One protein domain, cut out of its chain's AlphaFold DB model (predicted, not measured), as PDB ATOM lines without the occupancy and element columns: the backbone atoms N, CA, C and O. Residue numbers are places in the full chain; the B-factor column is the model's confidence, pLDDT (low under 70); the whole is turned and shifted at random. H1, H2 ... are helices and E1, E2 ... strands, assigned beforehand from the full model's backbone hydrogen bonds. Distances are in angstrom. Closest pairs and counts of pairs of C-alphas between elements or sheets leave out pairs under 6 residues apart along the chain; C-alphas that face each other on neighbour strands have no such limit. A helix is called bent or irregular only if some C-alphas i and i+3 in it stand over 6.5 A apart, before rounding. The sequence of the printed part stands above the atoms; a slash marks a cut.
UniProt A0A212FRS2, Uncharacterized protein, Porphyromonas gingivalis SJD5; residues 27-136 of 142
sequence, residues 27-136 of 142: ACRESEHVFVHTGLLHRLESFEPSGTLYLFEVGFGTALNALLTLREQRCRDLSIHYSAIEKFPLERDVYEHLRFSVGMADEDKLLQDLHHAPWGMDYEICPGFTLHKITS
ATOM      1  N   ALA A  27     356.483  86.680 155.056       79.62
ATOM      2  CA  ALA A  27     357.283  86.454 156.263       79.62
ATOM      3  C   ALA A  27     357.680  87.764 156.958       79.62
ATOM      4  O   ALA A  27     357.531  87.896 158.176       79.62
ATOM      5  N   CYS A  28     358.137  88.757 156.186       82.81
ATOM      6  CA  CYS A  28     358.470  90.078 156.721       82.81
ATOM      7  C   CYS A  28     357.228  90.779 157.277       82.81
ATOM      8  O   CYS A  28     357.267  91.294 158.394       82.81
ATOM      9  N   ARG A  29     356.115  90.775 156.531       85.38
ATOM     10  CA  ARG A  29     354.878  91.440 156.969       85.38
ATOM     11  C   ARG A  29     354.319  90.842 158.260       85.38
ATOM     12  O   ARG A  29     353.906  91.591 159.145       85.38
ATOM     13  N   GLU A  30     354.283  89.518 158.362       87.50
ATOM     14  CA  GLU A  30     353.816  88.827 159.566       87.50
ATOM     15  C   GLU A  30     354.719  89.126 160.764       87.50
ATOM     16  O   GLU A  30     354.220  89.526 161.817       87.50
ATOM     17  N   SER A  31     356.038  88.998 160.586       91.81
ATOM     18  CA  SER A  31     357.013  89.249 161.654       91.81
ATOM     19  C   SER A  31     356.938  90.693 162.153       91.81
ATOM     20  O   SER A  31     356.960  90.941 163.356       91.81
ATOM     21  N   GLU A  32     356.751  91.661 161.258       92.19
ATOM     22  CA  GLU A  32     356.548  93.051 161.664       92.19
ATOM     23  C   GLU A  32     355.295  93.241 162.508       92.19
ATOM     24  O   GLU A  32     355.325  93.856 163.572       92.19
ATOM     25  N   HIS A  33     354.165  92.706 162.056       90.88
ATOM     26  CA  HIS A  33     352.910  92.927 162.757       90.88
ATOM     27  C   HIS A  33     352.858  92.191 164.104       90.88
ATOM     28  O   HIS A  33     352.526  92.779 165.137       90.88
ATOM     29  N   VAL A  34     353.184  90.900 164.103       92.25
ATOM     30  CA  VAL A  34     353.023  90.033 165.273       92.25
ATOM     31  C   VAL A  34     354.209  90.171 166.219       92.25
ATOM     32  O   VAL A  34     354.021  90.466 167.399       92.25
ATOM     33  N   PHE A  35     355.433  89.988 165.725       93.69
ATOM     34  CA  PHE A  35     356.608  89.975 166.590       93.69
ATOM     35  C   PHE A  35     357.029  91.394 166.992       93.69
ATOM     36  O   PHE A  35     357.173  91.671 168.185       93.69
ATOM     37  N   VAL A  36     357.172  92.316 166.031       94.06
ATOM     38  CA  VAL A  36     357.663  93.675 166.321       94.06
ATOM     39  C   VAL A  36     356.580  94.536 166.964       94.06
ATOM     40  O   VAL A  36     356.734  94.943 168.113       94.06
ATOM     41  N   HIS A  37     355.475  94.811 166.269       92.69
ATOM     42  CA  HIS A  37     354.456  95.740 166.765       92.69
ATOM     43  C   HIS A  37     353.697  95.200 167.978       92.69
ATOM     44  O   HIS A  37     353.591  95.892 168.990       92.69
ATOM     45  N   THR A  38     353.183  93.971 167.890       92.06
ATOM     46  CA  THR A  38     352.344  93.399 168.957       92.06
ATOM     47  C   THR A  38     353.172  92.893 170.144       92.06
ATOM     48  O   THR A  38     352.699  92.927 171.278       92.06
ATOM     49  N   GLY A  39     354.407  92.442 169.906       93.56
ATOM     50  CA  GLY A  39     355.302  91.911 170.936       93.56
ATOM     51  C   GLY A  39     356.319  92.931 171.444       93.56
ATOM     52  O   GLY A  39     356.175  93.481 172.538       93.56
ATOM     53  N   LEU A  40     357.380  93.152 170.664       93.94
ATOM     54  CA  LEU A  40     358.561  93.914 171.077       93.94
ATOM     55  C   LEU A  40     358.228  95.365 171.437       93.94
ATOM     56  O   LEU A  40     358.552  95.811 172.537       93.94
ATOM     57  N   LEU A  41     357.571  96.103 170.541       93.88
ATOM     58  CA  LEU A  41     357.256  97.515 170.762       93.88
ATOM     59  C   LEU A  41     356.289  97.700 171.926       93.88
ATOM     60  O   LEU A  41     356.520  98.572 172.758       93.88
ATOM     61  N   HIS A  42     355.278  96.840 172.040       93.56
ATOM     62  CA  HIS A  42     354.378  96.859 173.187       93.56
ATOM     63  C   HIS A  42     355.127  96.614 174.508       93.56
ATOM     64  O   HIS A  42     354.913  97.318 175.493       93.56
ATOM     65  N   ARG A  43     356.082  95.670 174.540       92.44
ATOM     66  CA  ARG A  43     356.922  95.461 175.730       92.44
ATOM     67  C   ARG A  43     357.741  96.707 176.073       92.44
ATOM     68  O   ARG A  43     357.896  97.012 177.259       92.44
ATOM     69  N   LEU A  44     358.243  97.411 175.059       91.81
ATOM     70  CA  LEU A  44     359.053  98.616 175.228       91.81
ATOM     71  C   LEU A  44     358.273  99.809 175.800       91.81
ATOM     72  O   LEU A  44     358.892 100.657 176.432       91.81
ATOM     73  N   GLU A  45     356.943  99.860 175.673       92.06
ATOM     74  CA  GLU A  45     356.110 100.932 176.262       92.06
ATOM     75  C   GLU A  45     356.249 101.040 177.788       92.06
ATOM     76  O   GLU A  45     356.036 102.102 178.365       92.06
ATOM     77  N   SER A  46     356.615  99.937 178.446       87.94
ATOM     78  CA  SER A  46     356.801  99.843 179.901       87.94
ATOM     79  C   SER A  46     358.242  99.518 180.301       87.94
ATOM     80  O   SER A  46     358.498  99.135 181.445       87.94
ATOM     81  N   PHE A  47     359.181  99.590 179.355       88.00
ATOM     82  CA  PHE A  47     360.577  99.241 179.584       88.00
ATOM     83  C   PHE A  47     361.407 100.484 179.903       88.00
ATOM     84  O   PHE A  47     361.368 101.474 179.178       88.00
ATOM     85  N   GLU A  48     362.198 100.403 180.970       82.69
ATOM     86  CA  GLU A  48     363.135 101.455 181.356       82.69
ATOM     87  C   GLU A  48     364.394 101.402 180.467       82.69
ATOM     88  O   GLU A  48     365.129 100.412 180.529       82.69
ATOM     89  N   PRO A  49     364.706 102.454 179.684       73.75
ATOM     90  CA  PRO A  49     365.792 102.424 178.693       73.75
ATOM     91  C   PRO A  49     367.204 102.237 179.266       73.75
ATOM     92  O   PRO A  49     368.137 101.953 178.524       73.75
ATOM     93  N   SER A  50     367.386 102.406 180.579       79.50
ATOM     94  CA  SER A  50     368.691 102.266 181.241       79.50
ATOM     95  C   SER A  50     369.109 100.811 181.499       79.50
ATOM     96  O   SER A  50     370.238 100.571 181.928       79.50
ATOM     97  N   GLY A  51     368.219  99.842 181.261       86.94
ATOM     98  CA  GLY A  51     368.480  98.415 181.461       86.94
ATOM     99  C   GLY A  51     368.716  97.630 180.168       86.94
ATOM    100  O   GLY A  51     368.483  98.109 179.062       86.94
ATOM    101  N   THR A  52     369.125  96.369 180.320       95.19
ATOM    102  CA  THR A  52     369.174  95.395 179.219       95.19
ATOM    103  C   THR A  52     367.831  94.684 179.082       95.19
ATOM    104  O   THR A  52     367.315  94.117 180.049       95.19
ATOM    105  N   LEU A  53     367.261  94.692 177.877       96.12
ATOM    106  CA  LEU A  53     366.076  93.918 177.531       96.12
ATOM    107  C   LEU A  53     366.480  92.474 177.230       96.12
ATOM    108  O   LEU A  53     367.213  92.215 176.279       96.12
ATOM    109  N   TYR A  54     365.957  91.532 178.010       96.75
ATOM    110  CA  TYR A  54     366.133  90.103 177.763       96.75
ATOM    111  C   TYR A  54     364.955  89.577 176.948       96.75
ATOM    112  O   TYR A  54     363.807  89.662 177.390       96.75
ATOM    113  N   LEU A  55     365.241  89.034 175.768       96.88
ATOM    114  CA  LEU A  55     364.249  88.478 174.853       96.88
ATOM    115  C   LEU A  55     364.544  86.996 174.641       96.88
ATOM    116  O   LEU A  55     365.687  86.624 174.391       96.88
ATOM    117  N   PHE A  56     363.520  86.154 174.761       97.44
ATOM    118  CA  PHE A  56     363.631  84.724 174.499       97.44
ATOM    119  C   PHE A  56     362.745  84.303 173.323       97.44
ATOM    120  O   PHE A  56     361.541  84.554 173.339       97.44
ATOM    121  N   GLU A  57     363.337  83.633 172.337       96.56
ATOM    122  CA  GLU A  57     362.652  83.068 171.174       96.56
ATOM    123  C   GLU A  57     362.719  81.533 171.176       96.56
ATOM    124  O   GLU A  57     363.760  80.916 171.425       96.56
ATOM    125  N   VAL A  58     361.593  80.901 170.842       95.00
ATOM    126  CA  VAL A  58     361.526  79.466 170.557       95.00
ATOM    127  C   VAL A  58     361.481  79.280 169.046       95.00
ATOM    128  O   VAL A  58     360.491  79.633 168.416       95.00
ATOM    129  N   GLY A  59     362.535  78.686 168.489       92.88
ATOM    130  CA  GLY A  59     362.731  78.529 167.049       92.88
ATOM    131  C   GLY A  59     363.510  79.700 166.461       92.88
ATOM    132  O   GLY A  59     362.918  80.640 165.949       92.88
ATOM    133  N   PHE A  60     364.844  79.633 166.506       95.62
ATOM    134  CA  PHE A  60     365.701  80.657 165.889       95.62
ATOM    135  C   PHE A  60     365.483  80.751 164.368       95.62
ATOM    136  O   PHE A  60     365.548  81.835 163.786       95.62
ATOM    137  N   GLY A  61     365.218  79.613 163.718       93.31
ATOM    138  CA  GLY A  61     364.785  79.537 162.328       93.31
ATOM    139  C   GLY A  61     365.624  80.355 161.347       93.31
ATOM    140  O   GLY A  61     366.831  80.157 161.223       93.31
ATOM    141  N   THR A  62     364.969  81.259 160.617       94.50
ATOM    142  CA  THR A  62     365.608  82.126 159.612       94.50
ATOM    143  C   THR A  62     366.349  83.321 160.211       94.50
ATOM    144  O   THR A  62     366.989  84.052 159.459       94.50
ATOM    145  N   ALA A  63     366.269  83.524 161.530       96.94
ATOM    146  CA  ALA A  63     366.760  84.692 162.261       96.94
ATOM    147  C   ALA A  63     366.096  86.034 161.884       96.94
ATOM    148  O   ALA A  63     366.607  87.092 162.250       96.94
ATOM    149  N   LEU A  64     364.950  86.018 161.190       96.31
ATOM    150  CA  LEU A  64     364.237  87.240 160.792       96.31
ATOM    151  C   LEU A  64     363.823  88.089 162.007       96.31
ATOM    152  O   LEU A  64     364.084  89.288 162.033       96.31
ATOM    153  N   ASN A  65     363.255  87.470 163.043       97.62
ATOM    154  CA  ASN A  65     362.865  88.173 164.269       97.62
ATOM    155  C   ASN A  65     364.072  88.772 165.001       97.62
ATOM    156  O   ASN A  65     364.017  89.913 165.462       97.62
ATOM    157  N   ALA A  66     365.198  88.054 165.049       98.06
ATOM    158  CA  ALA A  66     366.441  88.577 165.608       98.06
ATOM    159  C   ALA A  66     366.968  89.778 164.796       98.06
ATOM    160  O   ALA A  66     367.388  90.776 165.380       98.06
ATOM    161  N   LEU A  67     366.885  89.727 163.460       98.12
ATOM    162  CA  LEU A  67     367.282  90.829 162.578       98.12
ATOM    163  C   LEU A  67     366.381  92.065 162.744       98.12
ATOM    164  O   LEU A  67     366.875  93.190 162.804       98.12
ATOM    165  N   LEU A  68     365.068  91.867 162.870       97.75
ATOM    166  CA  LEU A  68     364.117  92.943 163.173       97.75
ATOM    167  C   LEU A  68     364.349  93.521 164.576       97.75
ATOM    168  O   LEU A  68     364.279  94.733 164.770       97.75
ATOM    169  N   THR A  69     364.709  92.680 165.547       97.88
ATOM    170  CA  THR A  69     365.076  93.138 166.894       97.88
ATOM    171  C   THR A  69     366.344  93.994 166.863       97.88
ATOM    172  O   THR A  69     366.383  95.035 167.513       97.88
ATOM    173  N   LEU A  70     367.359  93.609 166.077       97.38
ATOM    174  CA  LEU A  70     368.558  94.425 165.830       97.38
ATOM    175  C   LEU A  70     368.212  95.795 165.238       97.38
ATOM    176  O   LEU A  70     368.800  96.805 165.626       97.38
ATOM    177  N   ARG A  71     367.245  95.855 164.317       96.75
ATOM    178  CA  ARG A  71     366.779  97.132 163.771       96.75
ATOM    179  C   ARG A  71     366.195  98.023 164.863       96.75
ATOM    180  O   ARG A  71     366.621  99.166 165.000       96.75
ATOM    181  N   GLU A  72     365.265  97.504 165.662       95.88
ATOM    182  CA  GLU A  72     364.653  98.285 166.744       95.88
ATOM    183  C   GLU A  72     365.669  98.685 167.818       95.88
ATOM    184  O   GLU A  72     365.605  99.803 168.332       95.88
ATOM    185  N   GLN A  73     366.639  97.812 168.107       95.12
ATOM    186  CA  GLN A  73     367.761  98.104 168.994       95.12
ATOM    187  C   GLN A  73     368.508  99.358 168.547       95.12
ATOM    188  O   GLN A  73     368.703 100.268 169.347       95.12
ATOM    189  N   ARG A  74     368.861  99.437 167.261       93.62
ATOM    190  CA  ARG A  74     369.572 100.583 166.683       93.62
ATOM    191  C   ARG A  74     368.721 101.843 166.619       93.62
ATOM    192  O   ARG A  74     369.220 102.928 166.893       93.62
ATOM    193  N   CYS A  75     367.441 101.720 166.268       92.75
ATOM    194  CA  CYS A  75     366.537 102.867 166.180       92.75
ATOM    195  C   CYS A  75     366.296 103.549 167.534       92.75
ATOM    196  O   CYS A  75     365.927 104.722 167.566       92.75
ATOM    197  N   ARG A  76     366.461 102.814 168.638       92.00
ATOM    198  CA  ARG A  76     366.076 103.247 169.988       92.00
ATOM    199  C   ARG A  76     367.238 103.245 170.984       92.00
ATOM    200  O   ARG A  76     367.004 103.547 172.147       92.00
ATOM    201  N   ASP A  77     368.444 102.909 170.522       91.44
ATOM    202  CA  ASP A  77     369.664 102.772 171.327       91.44
ATOM    203  C   ASP A  77     369.478 101.851 172.547       91.44
ATOM    204  O   ASP A  77     369.786 102.190 173.687       91.44
ATOM    205  N   LEU A  78     368.886 100.675 172.314       93.31
ATOM    206  CA  LEU A  78     368.601  99.710 173.378       93.31
ATOM    207  C   LEU A  78     369.819  98.831 173.669       93.31
ATOM    208  O   LEU A  78     370.612  98.519 172.781       93.31
ATOM    209  N   SER A  79     369.910  98.332 174.899       95.94
ATOM    210  CA  SER A  79     370.725  97.158 175.216       95.94
ATOM    211  C   SER A  79     369.833  95.916 175.179       95.94
ATOM    212  O   SER A  79     368.817  95.872 175.870       95.94
ATOM    213  N   ILE A  80     370.186  94.913 174.375       97.56
ATOM    214  CA  ILE A  80     369.409  93.684 174.188       97.56
ATOM    215  C   ILE A  80     370.287  92.455 174.415       97.56
ATOM    216  O   ILE A  80     371.381  92.331 173.864       97.56
ATOM    217  N   HIS A  81     369.757  91.511 175.191       98.38
ATOM    218  CA  HIS A  81     370.235  90.135 175.267       98.38
ATOM    219  C   HIS A  81     369.168  89.217 174.663       98.38
ATOM    220  O   HIS A  81     368.094  89.019 175.232       98.38
ATOM    221  N   TYR A  82     369.444  88.715 173.465       98.69
ATOM    222  CA  TYR A  82     368.556  87.865 172.689       98.69
ATOM    223  C   TYR A  82     368.964  86.408 172.864       98.69
ATOM    224  O   TYR A  82     370.030  85.992 172.421       98.69
ATOM    225  N   SER A  83     368.110  85.608 173.481       98.31
ATOM    226  CA  SER A  83     368.305  84.170 173.625       98.31
ATOM    227  C   SER A  83     367.347  83.418 172.714       98.31
ATOM    228  O   SER A  83     366.156  83.706 172.699       98.31
ATOM    229  N   ALA A  84     367.831  82.418 171.984       97.88
ATOM    230  CA  ALA A  84     366.980  81.592 171.134       97.88
ATOM    231  C   ALA A  84     367.305  80.111 171.289       97.88
ATOM    232  O   ALA A  84     368.477  79.738 171.357       97.88
ATOM    233  N   ILE A  85     366.283  79.257 171.301       96.44
ATOM    234  CA  ILE A  85     366.461  77.805 171.211       96.44
ATOM    235  C   ILE A  85     366.045  77.298 169.834       96.44
ATOM    236  O   ILE A  85     364.994  77.663 169.323       96.44
ATOM    237  N   GLU A  86     366.848  76.421 169.240       94.31
ATOM    238  CA  GLU A  86     366.544  75.793 167.957       94.31
ATOM    239  C   GLU A  86     366.858  74.299 167.999       94.31
ATOM    240  O   GLU A  86     367.952  73.857 168.372       94.31
ATOM    241  N   LYS A  87     365.869  73.495 167.614       91.75
ATOM    242  CA  LYS A  87     366.001  72.042 167.589       91.75
ATOM    243  C   LYS A  87     366.708  71.577 166.320       91.75
ATOM    244  O   LYS A  87     367.483  70.625 166.394       91.75
ATOM    245  N   PHE A  88     366.466  72.252 165.200       90.00
ATOM    246  CA  PHE A  88     367.021  71.911 163.894       90.00
ATOM    247  C   PHE A  88     367.609  73.161 163.236       90.00
ATOM    248  O   PHE A  88     366.942  73.791 162.413       90.00
ATOM    249  N   PRO A  89     368.844  73.551 163.617       92.12
ATOM    250  CA  PRO A  89     369.526  74.674 162.991       92.12
ATOM    251  C   PRO A  89     369.570  74.515 161.474       92.12
ATOM    252  O   PRO A  89     369.798  73.412 160.973       92.12
ATOM    253  N   LEU A  90     369.363  75.614 160.752       91.25
ATOM    254  CA  LEU A  90     369.505  75.614 159.302       91.25
ATOM    255  C   LEU A  90     370.952  75.309 158.915       91.25
ATOM    256  O   LEU A  90     371.896  75.809 159.532       91.25
ATOM    257  N   GLU A  91     371.109  74.509 157.867       90.25
ATOM    258  CA  GLU A  91     372.410  74.262 157.261       90.25
ATOM    259  C   GLU A  91     372.963  75.551 156.637       90.25
ATOM    260  O   GLU A  91     372.217  76.440 156.208       90.25
ATOM    261  N   ARG A  92     374.292  75.654 156.607       90.56
ATOM    262  CA  ARG A  92     375.013  76.842 156.127       90.56
ATOM    263  C   ARG A  92     374.614  77.244 154.713       90.56
ATOM    264  O   ARG A  92     374.323  78.406 154.457       90.56
ATOM    265  N   ASP A  93     374.559  76.267 153.824       89.75
ATOM    266  CA  ASP A  93     374.151  76.447 152.436       89.75
ATOM    267  C   ASP A  93     372.724  76.995 152.302       89.75
ATOM    268  O   ASP A  93     372.419  77.653 151.315       89.75
ATOM    269  N   VAL A  94     371.847  76.787 153.284       89.06
ATOM    270  CA  VAL A  94     370.495  77.355 153.278       89.06
ATOM    271  C   VAL A  94     370.519  78.816 153.720       89.06
ATOM    272  O   VAL A  94     370.017  79.677 152.995       89.06
ATOM    273  N   TYR A  95     371.089  79.123 154.890       92.38
ATOM    274  CA  TYR A  95     371.012  80.488 155.422       92.38
ATOM    275  C   TYR A  95     371.914  81.489 154.688       92.38
ATOM    276  O   TYR A  95     371.614  82.683 154.671       92.38
ATOM    277  N   GLU A  96     372.980  81.035 154.020       91.12
ATOM    278  CA  GLU A  96     373.841  81.902 153.200       91.12
ATOM    279  C   GLU A  96     373.086  82.524 152.011       91.12
ATOM    280  O   GLU A  96     373.483  83.580 151.509       91.12
ATOM    281  N   HIS A  97     371.957  81.933 151.605       90.31
ATOM    282  CA  HIS A  97     371.089  82.427 150.532       90.31
ATOM    283  C   HIS A  97     369.862  83.205 151.032       90.31
ATOM    284  O   HIS A  97     369.126  83.760 150.217       90.31
ATOM    285  N   LEU A  98     369.625  83.276 152.347       90.75
ATOM    286  CA  LEU A  98     368.514  84.056 152.897       90.75
ATOM    287  C   LEU A  98     368.806  85.550 152.801       90.75
ATOM    288  O   LEU A  98     369.885  86.005 153.176       90.75
ATOM    289  N   ARG A  99     367.834  86.315 152.315       90.06
ATOM    290  CA  ARG A  99     367.900  87.773 152.195       90.06
ATOM    291  C   ARG A  99     366.562  88.348 152.634       90.06
ATOM    292  O   ARG A  99     365.525  87.881 152.170       90.06
ATOM    293  N   PHE A 100     366.588  89.331 153.522       92.00
ATOM    294  CA  PHE A 100     365.391  90.008 154.011       92.00
ATOM    295  C   PHE A 100     365.594  91.509 153.902       92.00
ATOM    296  O   PHE A 100     366.561  92.027 154.447       92.00
ATOM    297  N   SER A 101     364.653  92.194 153.253       90.75
ATOM    298  CA  SER A 101     364.634  93.653 153.225       90.75
ATOM    299  C   SER A 101     363.884  94.183 154.434       90.75
ATOM    300  O   SER A 101     362.655  94.230 154.442       90.75
ATOM    301  N   VAL A 102     364.638  94.554 155.467       92.00
ATOM    302  CA  VAL A 102     364.121  95.078 156.742       92.00
ATOM    303  C   VAL A 102     364.405  96.569 156.923       92.00
ATOM    304  O   VAL A 102     364.004  97.154 157.933       92.00
ATOM    305  N   GLY A 103     365.067  97.193 155.945       91.44
ATOM    306  CA  GLY A 103     365.321  98.632 155.916       91.44
ATOM    307  C   GLY A 103     366.620  99.040 156.609       91.44
ATOM    308  O   GLY A 103     366.732 100.184 157.046       91.44
ATOM    309  N   MET A 104     367.599  98.132 156.718       93.94
ATOM    310  CA  MET A 104     368.947  98.453 157.206       93.94
ATOM    311  C   MET A 104     369.982  98.278 156.093       93.94
ATOM    312  O   MET A 104     369.950  97.302 155.354       93.94
ATOM    313  N   ALA A 105     370.946  99.195 155.996       92.88
ATOM    314  CA  ALA A 105     371.957  99.163 154.933       92.88
ATOM    315  C   ALA A 105     372.889  97.934 154.994       92.88
ATOM    316  O   ALA A 105     373.433  97.518 153.976       92.88
ATOM    317  N   ASP A 106     373.089  97.366 156.183       94.31
ATOM    318  CA  ASP A 106     373.943  96.210 156.462       94.31
ATOM    319  C   ASP A 106     373.140  94.953 156.846       94.31
ATOM    320  O   ASP A 106     373.697  94.032 157.446       94.31
ATOM    321  N   GLU A 107     371.848  94.894 156.492       95.25
ATOM    322  CA  GLU A 107     370.935  93.796 156.854       95.25
ATOM    323  C   GLU A 107     371.461  92.412 156.460       95.25
ATOM    324  O   GLU A 107     371.443  91.496 157.282       95.25
ATOM    325  N   ASP A 108     372.023  92.274 155.259       94.94
ATOM    326  CA  ASP A 108     372.596  91.010 154.789       94.94
ATOM    327  C   ASP A 108     373.780  90.563 155.646       94.94
ATOM    328  O   ASP A 108     373.871  89.399 156.034       94.94
ATOM    329  N   LYS A 109     374.687  91.492 155.968       96.00
ATOM    330  CA  LYS A 109     375.850  91.199 156.810       96.00
ATOM    331  C   LYS A 109     375.395  90.782 158.207       96.00
ATOM    332  O   LYS A 109     375.867  89.770 158.712       96.00
ATOM    333  N   LEU A 110     374.470  91.528 158.808       97.44
ATOM    334  CA  LEU A 110     373.947  91.225 160.141       97.44
ATOM    335  C   LEU A 110     373.219  89.888 160.180       97.44
ATOM    336  O   LEU A 110     373.398  89.128 161.126       97.44
ATOM    337  N   LEU A 111     372.438  89.569 159.148       97.81
ATOM    338  CA  LEU A 111     371.782  88.274 159.035       97.81
ATOM    339  C   LEU A 111     372.806  87.136 158.996       97.81
ATOM    340  O   LEU A 111     372.636  86.129 159.684       97.81
ATOM    341  N   GLN A 112     373.895  87.302 158.241       97.19
ATOM    342  CA  GLN A 112     374.988  86.330 158.242       97.19
ATOM    343  C   GLN A 112     375.692  86.260 159.604       97.19
ATOM    344  O   GLN A 112     375.971  85.160 160.075       97.19
ATOM    345  N   ASP A 113     375.931  87.388 160.273       97.69
ATOM    346  CA  ASP A 113     376.546  87.422 161.607       97.69
ATOM    347  C   ASP A 113     375.676  86.687 162.648       97.69
ATOM    348  O   ASP A 113     376.190  85.886 163.435       97.69
ATOM    349  N   LEU A 114     374.350  86.873 162.603       98.25
ATOM    350  CA  LEU A 114     373.376  86.161 163.440       98.25
ATOM    351  C   LEU A 114     373.473  84.636 163.254       98.25
ATOM    352  O   LEU A 114     373.507  83.875 164.231       98.25
ATOM    353  N   HIS A 115     373.548  84.164 162.008       97.56
ATOM    354  CA  HIS A 115     373.676  82.733 161.708       97.56
ATOM    355  C   HIS A 115     375.060  82.175 162.055       97.56
ATOM    356  O   HIS A 115     375.150  81.083 162.622       97.56
ATOM    357  N   HIS A 116     376.130  82.936 161.815       96.56
ATOM    358  CA  HIS A 116     377.507  82.531 162.100       96.56
ATOM    359  C   HIS A 116     377.883  82.540 163.582       96.56
ATOM    360  O   HIS A 116     378.820  81.831 163.954       96.56
ATOM    361  N   ALA A 117     377.168  83.292 164.423       97.38
ATOM    362  CA  ALA A 117     377.415  83.314 165.860       97.38
ATOM    363  C   ALA A 117     377.473  81.883 166.448       97.38
ATOM    364  O   ALA A 117     376.684  81.017 166.044       97.38
ATOM    365  N   PRO A 118     378.394  81.598 167.381       96.38
ATOM    366  CA  PRO A 118     378.534  80.270 167.963       96.38
ATOM    367  C   PRO A 118     377.288  79.860 168.761       96.38
ATOM    368  O   PRO A 118     376.550  80.688 169.292       96.38
ATOM    369  N   TRP A 119     377.059  78.552 168.858       96.19
ATOM    370  CA  TRP A 119     376.024  77.981 169.721       96.19
ATOM    371  C   TRP A 119     376.557  77.759 171.140       96.19
ATOM    372  O   TRP A 119     377.714  77.384 171.324       96.19
ATOM    373  N   GLY A 120     375.684  77.905 172.135       96.88
ATOM    374  CA  GLY A 120     375.936  77.590 173.541       96.88
ATOM    375  C   GLY A 120     376.697  78.663 174.316       96.88
ATOM    376  O   GLY A 120     377.177  78.373 175.411       96.88
ATOM    377  N   MET A 121     376.837  79.871 173.767       97.25
ATOM    378  CA  MET A 121     377.501  80.984 174.441       97.25
ATOM    379  C   MET A 121     376.966  82.337 173.985       97.25
ATOM    380  O   MET A 121     376.384  82.448 172.906       97.25
ATOM    381  N   ASP A 122     377.200  83.346 174.819       98.44
ATOM    382  CA  ASP A 122     376.919  84.738 174.493       98.44
ATOM    383  C   ASP A 122     377.901  85.229 173.428       98.44
ATOM    384  O   ASP A 122     379.111  84.998 173.518       98.44
ATOM    385  N   TYR A 123     377.369  85.912 172.420       98.38
ATOM    386  CA  TYR A 123     378.139  86.499 171.336       98.38
ATOM    387  C   TYR A 123     377.584  87.880 170.989       98.38
ATOM    388  O   TYR A 123     376.403  88.020 170.668       98.38
ATOM    389  N   GLU A 124     378.426  88.907 171.055       98.25
ATOM    390  CA  GLU A 124     378.031  90.267 170.690       98.25
ATOM    391  C   GLU A 124     378.032  90.416 169.162       98.25
ATOM    392  O   GLU A 124     379.072  90.304 168.514       98.25
ATOM    393  N   ILE A 125     376.852  90.648 168.582       98.19
ATOM    394  CA  ILE A 125     376.684  90.833 167.131       98.19
ATOM    395  C   ILE A 125     377.106  92.248 166.735       98.19
ATOM    396  O   ILE A 125     377.801  92.465 165.743       98.19
ATOM    397  N   CYS A 126     376.686  93.218 167.540       96.31
ATOM    398  CA  CYS A 126     377.110  94.606 167.489       96.31
ATOM    399  C   CYS A 126     376.989  95.213 168.895       96.31
ATOM    400  O   CYS A 126     376.306  94.624 169.738       96.31
ATOM    401  N   PRO A 127     377.603  96.381 169.158       96.44
ATOM    402  CA  PRO A 127     377.518  97.023 170.465       96.44
ATOM    403  C   PRO A 127     376.071  97.123 170.955       96.44
ATOM    404  O   PRO A 127     375.207  97.650 170.254       96.44
ATOM    405  N   GLY A 128     375.812  96.579 172.146       95.94
ATOM    406  CA  GLY A 128     374.482  96.595 172.757       95.94
ATOM    407  C   GLY A 128     373.534  95.482 172.301       95.94
ATOM    408  O   GLY A 128     372.416  95.434 172.803       95.94
ATOM    409  N   PHE A 129     373.950  94.561 171.424       98.25
ATOM    410  CA  PHE A 129     373.161  93.385 171.048       98.25
ATOM    411  C   PHE A 129     373.958  92.092 171.244       98.25
ATOM    412  O   PHE A 129     374.826  91.728 170.445       98.25
ATOM    413  N   THR A 130     373.621  91.366 172.307       98.62
ATOM    414  CA  THR A 130     374.165  90.035 172.592       98.62
ATOM    415  C   THR A 130     373.189  88.967 172.126       98.62
ATOM    416  O   THR A 130     372.006  89.032 172.447       98.62
ATOM    417  N   LEU A 131     373.687  87.966 171.405       98.81
ATOM    418  CA  LEU A 131     372.941  86.786 170.989       98.81
ATOM    419  C   LEU A 131     373.443  85.551 171.746       98.81
ATOM    420  O   LEU A 131     374.643  85.288 171.784       98.81
ATOM    421  N   HIS A 132     372.518  84.754 172.272       98.50
ATOM    422  CA  HIS A 132     372.783  83.444 172.854       98.50
ATOM    423  C   HIS A 132     371.922  82.383 172.164       98.50
ATOM    424  O   HIS A 132     370.706  82.321 172.350       98.50
ATOM    425  N   LYS A 133     372.545  81.508 171.370       97.81
ATOM    426  CA  LYS A 133     371.824  80.443 170.656       97.81
ATOM    427  C   LYS A 133     371.982  79.097 171.351       97.81
ATOM    428  O   LYS A 133     373.099  78.643 171.578       97.81
ATOM    429  N   ILE A 134     370.882  78.402 171.613       96.50
ATOM    430  CA  ILE A 134     370.842  77.093 172.273       96.50
ATOM    431  C   ILE A 134     370.384  76.048 171.263       96.50
ATOM    432  O   ILE A 134     369.315  76.181 170.674       96.50
ATOM    433  N   THR A 135     371.154  74.975 171.087       90.62
ATOM    434  CA  THR A 135     370.720  73.834 170.272       90.62
ATOM    435  C   THR A 135     370.469  72.599 171.127       90.62
ATOM    436  O   THR A 135     371.227  72.287 172.045       90.62
ATOM    437  N   SER A 136     369.383  71.885 170.821       72.81
ATOM    438  CA  SER A 136     369.026  70.615 171.470       72.81
ATOM    439  C   SER A 136     369.897  69.443 170.988       72.81
ATOM    440  O   SER A 136     369.945  68.383 171.623       72.81
TER     441      SER A 136
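This is residues 27 to 136 of the 142 residues of an uncharacterized protein of Porphyromonas gingivalis SJD5 (UniProt A0A212FRS2). Picture a twisted sheet of four strands with H2 and H4 packed over one face and the other face bare. The long helix H1 packs on H2 without being on the sheet, and little H3, the helix whose centre is farthest from the mean of the C-alphas at 17.3 A, lies near the last residues of H4. The printed part has 110 residues, with four named helices and four named strands in the order H1 E1 H2 E2 H3 H4 E3 E4, and its class is mixed, helices and strands. The mixed sheet runs E1 E2 E4 E3. The whole is compact, with a radius of gyration of the C-alphas of 13.2 A and spans of 39 by 28 by 23 A.

Find C-alpha 27 at (357.283, 86.454, 156.263); from there H1, residues 27 to 44, runs 22.6 A, with a kink of 34 degrees near residue 37. It is only just irregular, with C-alphas 38 and 41 6.7 A apart. Next come E1, residues 52 to 58, 19.7 A long, and H2, residues 64 to 76, 18.6 A long. E2, residues 79 to 86, begins at C-alpha 79 (370.725, 97.158, 175.216) and spans 22.9 A. After it look for H3, residues 92 to 95, then H4, residues 107 to 116, 14.1 A long. E3, residues 122 to 126, spans 12.1 A, and E4, residues 129 to 135, runs 19.7 A to C-alpha 135 at (370.720, 73.834, 170.272).

Start at inner strand E2: it is parallel to E1, with N 55 and O 81 2.9 A apart, and parallel to E4, with N 84 and O 132 2.9 A apart, both within hydrogen-bond range. E3 and E4 form an antiparallel hairpin, with N 131 and O 123 2.8 A apart. E1, H2 and E2 make a strand-helix-strand unit, two parallel neighbour strands with a helix between, and its crossover is right-handed. H2 and H4 lie on the same face of the sheet, giving two layers, helices on one face of a sheet. H2 has a height over the sheet of 9.2 A and runs along the strands, at 3 degrees to E2 on the local plane. H4 has a height of 9.7 A and runs slantwise to the strands, at 33 degrees to E4 on the local plane. With residues 64 to 67 alone H2 touches H4, closest at the C-alphas of Leu 67 and Leu 111, 6.3 A. With residues 64 to 69 alone H2 touches H1 at a steep tilt of 46 degrees, the same way, closest at the C-alphas of Ser 31 and Asn 65, 6.5 A. H3 and H4 are close but not clearly touching, closest at the C-alphas of Tyr 95 and His 115, 7.2 A. Every O i to N i+4 pair is within hydrogen-bond range in H2 and H4, 10 of 14 are in H1, and H3 is too short for such a pair.

The two C-alphas farthest apart are those of Ser 46 and Asp 93, 40.0 A. The printed part has no cut, and the link from H3 to H4, 11 residues, is long. Its mean pLDDT is 93.6, and no printed residue is under 70.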